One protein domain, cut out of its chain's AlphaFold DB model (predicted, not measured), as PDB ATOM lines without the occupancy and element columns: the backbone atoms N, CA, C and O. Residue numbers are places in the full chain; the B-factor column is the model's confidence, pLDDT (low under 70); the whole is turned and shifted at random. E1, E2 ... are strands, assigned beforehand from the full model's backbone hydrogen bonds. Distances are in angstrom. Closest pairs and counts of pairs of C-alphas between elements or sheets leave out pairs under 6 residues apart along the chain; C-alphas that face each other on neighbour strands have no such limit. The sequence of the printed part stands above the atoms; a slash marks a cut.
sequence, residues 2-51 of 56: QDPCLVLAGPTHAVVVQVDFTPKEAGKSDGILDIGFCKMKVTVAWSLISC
ATOM      1  N   GLN A   2      -6.743   9.241  38.083       40.81
ATOM      2  CA  GLN A   2      -5.937  10.251  38.779       40.81
ATOM      3  C   GLN A   2      -6.188  10.106  40.281       40.81
ATOM      4  O   GLN A   2      -7.342  10.013  40.696       40.81
ATOM      5  N   ASP A   3      -5.101  10.022  41.043       44.22
ATOM      6  CA  ASP A   3      -5.067  10.033  42.505       44.22
ATOM      7  C   ASP A   3      -5.353  11.464  43.001       44.22
ATOM      8  O   ASP A   3      -4.605  12.377  42.638       44.22
ATOM      9  N   PRO A   4      -6.432  11.702  43.771       57.47
ATOM     10  CA  PRO A   4      -6.831  13.030  44.198       57.47
ATOM     11  C   PRO A   4      -6.553  13.228  45.690       57.47
ATOM     12  O   PRO A   4      -7.485  13.460  46.454       57.47
ATOM     13  N   CYS A   5      -5.316  13.105  46.160       48.75
ATOM     14  CA  CYS A   5      -5.034  13.362  47.575       48.75
ATOM     15  C   CYS A   5      -3.702  14.084  47.782       48.75
ATOM     16  O   CYS A   5      -2.711  13.488  48.191       48.75
ATOM     17  N   LEU A   6      -3.704  15.410  47.602       50.06
ATOM     18  CA  LEU A   6      -2.750  16.263  48.313       50.06
ATOM     19  C   LEU A   6      -3.428  16.802  49.578       50.06
ATOM     20  O   LEU A   6      -4.116  17.821  49.575       50.06
ATOM     21  N   VAL A   7      -3.277  16.043  50.661       53.62
ATOM     22  CA  VAL A   7      -3.760  16.375  52.003       53.62
ATOM     23  C   VAL A   7      -2.833  17.425  52.618       53.62
ATOM     24  O   VAL A   7      -1.654  17.152  52.834       53.62
ATOM     25  N   LEU A   8      -3.356  18.606  52.959       48.16
ATOM     26  CA  LEU A   8      -2.675  19.545  53.858       48.16
ATOM     27  C   LEU A   8      -3.290  19.421  55.254       48.16
ATOM     28  O   LEU A   8      -4.247  20.111  55.598       48.16
ATOM     29  N   ALA A   9      -2.750  18.500  56.052       51.19
ATOM     30  CA  ALA A   9      -3.096  18.351  57.460       51.19
ATOM     31  C   ALA A   9      -2.251  19.320  58.306       51.19
ATOM     32  O   ALA A   9      -1.092  19.055  58.616       51.19
ATOM     33  N   GLY A  10      -2.852  20.450  58.674       52.00
ATOM     34  CA  GLY A  10      -2.381  21.387  59.696       52.00
ATOM     35  C   GLY A  10      -3.589  22.080  60.346       52.00
ATOM     36  O   GLY A  10      -4.670  22.056  59.761       52.00
ATOM     37  N   PRO A  11      -3.468  22.687  61.543       57.84
ATOM     38  CA  PRO A  11      -4.607  23.162  62.346       57.84
ATOM     39  C   PRO A  11      -5.291  24.440  61.812       57.84
ATOM     40  O   PRO A  11      -6.022  25.116  62.530       57.84
ATOM     41  N   THR A  12      -5.089  24.768  60.542       57.31
ATOM     42  CA  THR A  12      -5.777  25.828  59.806       57.31
ATOM     43  C   THR A  12      -6.548  25.176  58.668       57.31
ATOM     44  O   THR A  12      -5.965  24.511  57.817       57.31
ATOM     45  N   HIS A  13      -7.870  25.350  58.656       62.09
ATOM     46  CA  HIS A  13      -8.745  24.840  57.602       62.09
ATOM     47  C   HIS A  13      -8.384  25.510  56.266       62.09
ATOM     48  O   HIS A  13      -8.881  26.588  55.945       62.09
ATOM     49  N   ALA A  14      -7.482  24.898  55.503       65.75
ATOM     50  CA  ALA A  14      -7.156  25.336  54.158       65.75
ATOM     51  C   ALA A  14      -8.349  25.037  53.238       65.75
ATOM     52  O   ALA A  14      -8.815  23.902  53.155       65.75
ATOM     53  N   VAL A  15      -8.852  26.063  52.555       68.06
ATOM     54  CA  VAL A  15      -9.902  25.910  51.547       68.06
ATOM     55  C   VAL A  15      -9.225  25.637  50.208       68.06
ATOM     56  O   VAL A  15      -8.520  26.495  49.680       68.06
ATOM     57  N   VAL A  16      -9.419  24.430  49.676       75.25
ATOM     58  CA  VAL A  16      -8.897  24.023  48.366       75.25
ATOM     59  C   VAL A  16     -10.005  24.185  47.332       75.25
ATOM     60  O   VAL A  16     -11.056  23.558  47.440       75.25
ATOM     61  N   VAL A  17      -9.767  25.034  46.334       83.38
ATOM     62  CA  VAL A  17     -10.677  25.268  45.204       83.38
ATOM     63  C   VAL A  17      -9.896  25.051  43.917       83.38
ATOM     64  O   VAL A  17      -8.760  25.509  43.800       83.38
ATOM     65  N   GLN A  18     -10.506  24.363  42.957       88.62
ATOM     66  CA  GLN A  18      -9.898  24.049  41.670       88.62
ATOM     67  C   GLN A  18     -10.751  24.593  40.523       88.62
ATOM     68  O   GLN A  18     -11.980  24.611  40.596       88.62
ATOM     69  N   VAL A  19     -10.076  25.036  39.464       88.69
ATOM     70  CA  VAL A  19     -10.678  25.392  38.181       88.69
ATOM     71  C   VAL A  19      -9.846  24.747  37.078       88.69
ATOM     72  O   VAL A  19      -8.626  24.899  37.047       88.69
ATOM     73  N   ASP A  20     -10.508  24.010  36.193       94.75
ATOM     74  CA  ASP A  20      -9.854  23.292  35.106       94.75
ATOM     75  C   ASP A  20     -10.014  24.047  33.785       94.75
ATOM     76  O   ASP A  20     -11.059  24.635  33.500       94.75
ATOM     77  N   PHE A  21      -8.976  23.998  32.950       95.94
ATOM     78  CA  PHE A  21      -8.985  24.601  31.623       95.94
ATOM     79  C   PHE A  21      -8.585  23.578  30.569       95.94
ATOM     80  O   PHE A  21      -7.543  22.934  30.677       95.94
ATOM     81  N   THR A  22      -9.387  23.464  29.512       95.75
ATOM     82  CA  THR A  22      -9.014  22.676  28.336       95.75
ATOM     83  C   THR A  22      -7.889  23.388  27.577       95.75
ATOM     84  O   THR A  22      -8.066  24.559  27.218       95.75
ATOM     85  N   PRO A  23      -6.755  22.714  27.306       95.06
ATOM     86  CA  PRO A  23      -5.684  23.277  26.490       95.06
ATOM     87  C   PRO A  23      -6.174  23.686  25.098       95.06
ATOM     88  O   PRO A  23      -7.095  23.080  24.547       95.06
ATOM     89  N   LYS A  24      -5.537  24.706  24.516       95.94
ATOM     90  CA  LYS A  24      -5.800  25.168  23.145       95.94
ATOM     91  C   LYS A  24      -4.497  25.261  22.362       95.94
ATOM     92  O   LYS A  24      -3.461  25.570  22.939       95.94
ATOM     93  N   GLU A  25      -4.580  25.090  21.047       94.62
ATOM     94  CA  GLU A  25      -3.456  25.328  20.128       94.62
ATOM     95  C   GLU A  25      -2.949  26.780  20.228       94.62
ATOM     96  O   GLU A  25      -1.753  27.045  20.304       94.62
ATOM     97  N   ALA A  26      -3.873  27.743  20.287       96.38
ATOM     98  CA  ALA A  26      -3.580  29.147  20.548       96.38
ATOM     99  C   ALA A  26      -4.802  29.863  21.144       96.38
ATOM    100  O   ALA A  26      -5.947  29.430  20.978       96.38
ATOM    101  N   GLY A  27      -4.574  30.992  21.815       96.69
ATOM    102  CA  GLY A  27      -5.632  31.903  22.262       96.69
ATOM    103  C   GLY A  27      -5.744  32.001  23.779       96.69
ATOM    104  O   GLY A  27      -4.760  31.856  24.490       96.69
ATOM    105  N   LYS A  28      -6.939  32.307  24.295       97.88
ATOM    106  CA  LYS A  28      -7.168  32.517  25.734       97.88
ATOM    107  C   LYS A  28      -8.298  31.647  26.270       97.88
ATOM    108  O   LYS A  28      -9.191  31.224  25.527       97.88
ATOM    109  N   SER A  29      -8.237  31.350  27.558       97.62
ATOM    110  CA  SER A  29      -9.333  30.796  28.354       97.62
ATOM    111  C   SER A  29      -9.493  31.639  29.607       97.62
ATOM    112  O   SER A  29      -8.501  32.074  30.182       97.62
ATOM    113  N   ASP A  30     -10.731  31.877  30.009       97.19
ATOM    114  CA  ASP A  30     -11.062  32.643  31.202       97.19
ATOM    115  C   ASP A  30     -11.855  31.754  32.159       97.19
ATOM    116  O   ASP A  30     -12.693  30.962  31.728       97.19
ATOM    117  N   GLY A  31     -11.592  31.888  33.455       95.25
ATOM    118  CA  GLY A  31     -12.277  31.159  34.517       95.25
ATOM    119  C   GLY A  31     -12.358  32.001  35.782       95.25
ATOM    120  O   GLY A  31     -11.605  32.960  35.952       95.25
ATOM    121  N   ILE A  32     -13.291  31.658  36.666       95.44
ATOM    122  CA  ILE A  32     -13.425  32.301  37.973       95.44
ATOM    123  C   ILE A  32     -13.026  31.294  39.042       95.44
ATOM    124  O   ILE A  32     -13.587  30.203  39.102       95.44
ATOM    125  N   LEU A  33     -12.080  31.687  39.892       92.88
ATOM    126  CA  LEU A  33     -11.765  30.980  41.123       92.88
ATOM    127  C   LEU A  33     -12.500  31.673  42.273       92.88
ATOM    128  O   LEU A  33     -12.200  32.823  42.602       92.88
ATOM    129  N   ASP A  34     -13.482  30.986  42.846       90.12
ATOM    130  CA  ASP A  34     -14.286  31.481  43.963       90.12
ATOM    131  C   ASP A  34     -13.868  30.776  45.256       90.12
ATOM    132  O   ASP A  34     -14.182  29.605  45.464       90.12
ATOM    133  N   ILE A  35     -13.147  31.490  46.122       86.06
ATOM    134  CA  ILE A  35     -12.736  30.994  47.445       86.06
ATOM    135  C   ILE A  35     -13.724  31.410  48.550       86.06
ATOM    136  O   ILE A  35     -13.378  31.451  49.731       86.06
ATOM    137  N   GLY A  36     -14.958  31.762  48.171       84.94
ATOM    138  CA  GLY A  36     -16.064  32.131  49.055       84.94
ATOM    139  C   GLY A  36     -16.085  33.618  49.407       84.94
ATOM    140  O   GLY A  36     -17.074  34.304  49.157       84.94
ATOM    141  N   PHE A  37     -14.992  34.140  49.967       83.06
ATOM    142  CA  PHE A  37     -14.881  35.560  50.344       83.06
ATOM    143  C   PHE A  37     -14.236  36.435  49.260       83.06
ATOM    144  O   PHE A  37     -14.295  37.661  49.330       83.06
ATOM    145  N   CYS A  38     -13.598  35.817  48.267       85.50
ATOM    146  CA  CYS A  38     -12.934  36.501  47.167       85.50
ATOM    147  C   CYS A  38     -13.168  35.731  45.866       85.50
ATOM    148  O   CYS A  38     -13.062  34.505  45.827       85.50
ATOM    149  N   LYS A  39     -13.461  36.475  44.798       92.81
ATOM    150  CA  LYS A  39     -13.610  35.951  43.439       92.81
ATOM    151  C   LYS A  39     -12.481  36.497  42.584       92.81
ATOM    152  O   LYS A  39     -12.378  37.708  42.398       92.81
ATOM    153  N   MET A  40     -11.658  35.607  42.048       94.12
ATOM    154  CA  MET A  40     -10.544  35.963  41.177       94.12
ATOM    155  C   MET A  40     -10.839  35.534  39.743       94.12
ATOM    156  O   MET A  40     -11.170  34.376  39.491       94.12
ATOM    157  N   LYS A  41     -10.681  36.457  38.788       96.50
ATOM    158  CA  LYS A  41     -10.670  36.107  37.367       96.50
ATOM    159  C   LYS A  41      -9.285  35.595  36.987       96.50
ATOM    160  O   LYS A  41      -8.298  36.311  37.134       96.50
ATOM    161  N   VAL A  42      -9.235  34.377  36.468       95.94
ATOM    162  CA  VAL A  42      -8.033  33.741  35.931       95.94
ATOM    163  C   VAL A  42      -8.131  33.753  34.413       95.94
ATOM    164  O   VAL A  42      -9.127  33.300  33.853       95.94
ATOM    165  N   THR A  43      -7.094  34.251  33.748       97.56
ATOM    166  CA  THR A  43      -6.961  34.191  32.289       97.56
ATOM    167  C   THR A  43      -5.721  33.380  31.947       97.56
ATOM    168  O   THR A  43      -4.610  33.758  32.314       97.56
ATOM    169  N   VAL A  44      -5.903  32.284  31.216       97.00
ATOM    170  CA  VAL A  44      -4.819  31.438  30.713       97.00
ATOM    171  C   VAL A  44      -4.625  31.729  29.233       97.00
ATOM    172  O   VAL A  44      -5.579  31.658  28.454       97.00
ATOM    173  N   ALA A  45      -3.401  32.074  28.843       97.25
ATOM    174  CA  ALA A  45      -3.017  32.218  27.445       97.25
ATOM    175  C   ALA A  45      -2.341  30.932  26.960       97.25
ATOM    176  O   ALA A  45      -1.495  30.367  27.648       97.25
ATOM    177  N   TRP A  46      -2.715  30.500  25.764       97.38
ATOM    178  CA  TRP A  46      -2.226  29.301  25.111       97.38
ATOM    179  C   TRP A  46      -1.485  29.674  23.836       97.38
ATOM    180  O   TRP A  46      -1.912  30.559  23.087       97.38
ATOM    181  N   SER A  47      -0.397  28.964  23.585       95.06
ATOM    182  CA  SER A  47       0.317  28.963  22.319       95.06
ATOM    183  C   SER A  47       1.050  27.639  22.204       95.06
ATOM    184  O   SER A  47       1.590  27.146  23.198       95.06
ATOM    185  N   LEU A  48       1.123  27.103  20.993       92.31
ATOM    186  CA  LEU A  48       2.091  26.069  20.673       92.31
ATOM    187  C   LEU A  48       3.503  26.587  20.944       92.31
ATOM    188  O   LEU A  48       3.843  27.720  20.597       92.31
ATOM    189  N   ILE A  49       4.316  25.738  21.562       85.31
ATOM    190  CA  ILE A  49       5.753  25.935  21.711       85.31
ATOM    191  C   ILE A  49       6.405  24.909  20.788       85.31
ATOM    192  O   ILE A  49       6.176  23.709  20.948       85.31
ATOM    193  N   SER A  50       7.191  25.359  19.808       82.12
ATOM    194  CA  SER A  50       8.011  24.437  19.027       82.12
ATOM    195  C   SER A  50       9.155  23.944  19.913       82.12
ATOM    196  O   SER A  50      10.006  24.709  20.360       82.12
ATOM    197  N   CYS A  51       9.192  22.642  20.191       70.75
ATOM    198  CA  CYS A  51      10.401  22.013  20.711       70.75
ATOM    199  C   CYS A  51      11.361  21.790  19.542       70.75
ATOM    200  O   CYS A  51      11.477  20.680  19.020       70.75
TER     201      CYS A  51
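Overview. This is residues 2 to 51 of the 56 residues of an uncharacterized protein of Arundo donax (UniProt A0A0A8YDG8). There is little regular structure here: one long two-stranded hairpin, E1 and E2, with a long unnamed stretch, residues 2 to 25, that folds back on itself beyond the hairpin's turn and then runs lengthwise beside E1 to its start. Residues 9 to 14 stick out at that end. The printed part has 50 residues, with no named helix and two antiparallel strands, E1 then E2; the class is all strand, with under half of the residues in named elements. The whole is extended, radius of gyration of the C-alphas 15.1 A, and spans 45 by 27 by 15 A.

Along the chain. E1, residues 26 to 34, is 25.9 A long and begins at C-alpha 26 (-3.580, 29.147, 20.548). E2, residues 39 to 47, is 26.2 A long and ends at C-alpha 47 (0.317, 28.963, 22.319).

Arrangement. E1 and E2 form a hairpin through a tight link of 4 residues, their directions 162 degrees apart. C-alphas 26 and 47 face each other at 4.3 A. N 29 and O 44, 2.8 A apart, are within hydrogen-bond range.

Size, cuts and confidence. The C-alphas farthest apart, of Pro 11 and Ser 50, are 45.1 A apart. The printed part has no cut. Residues 2 to 15 have pLDDT under 70.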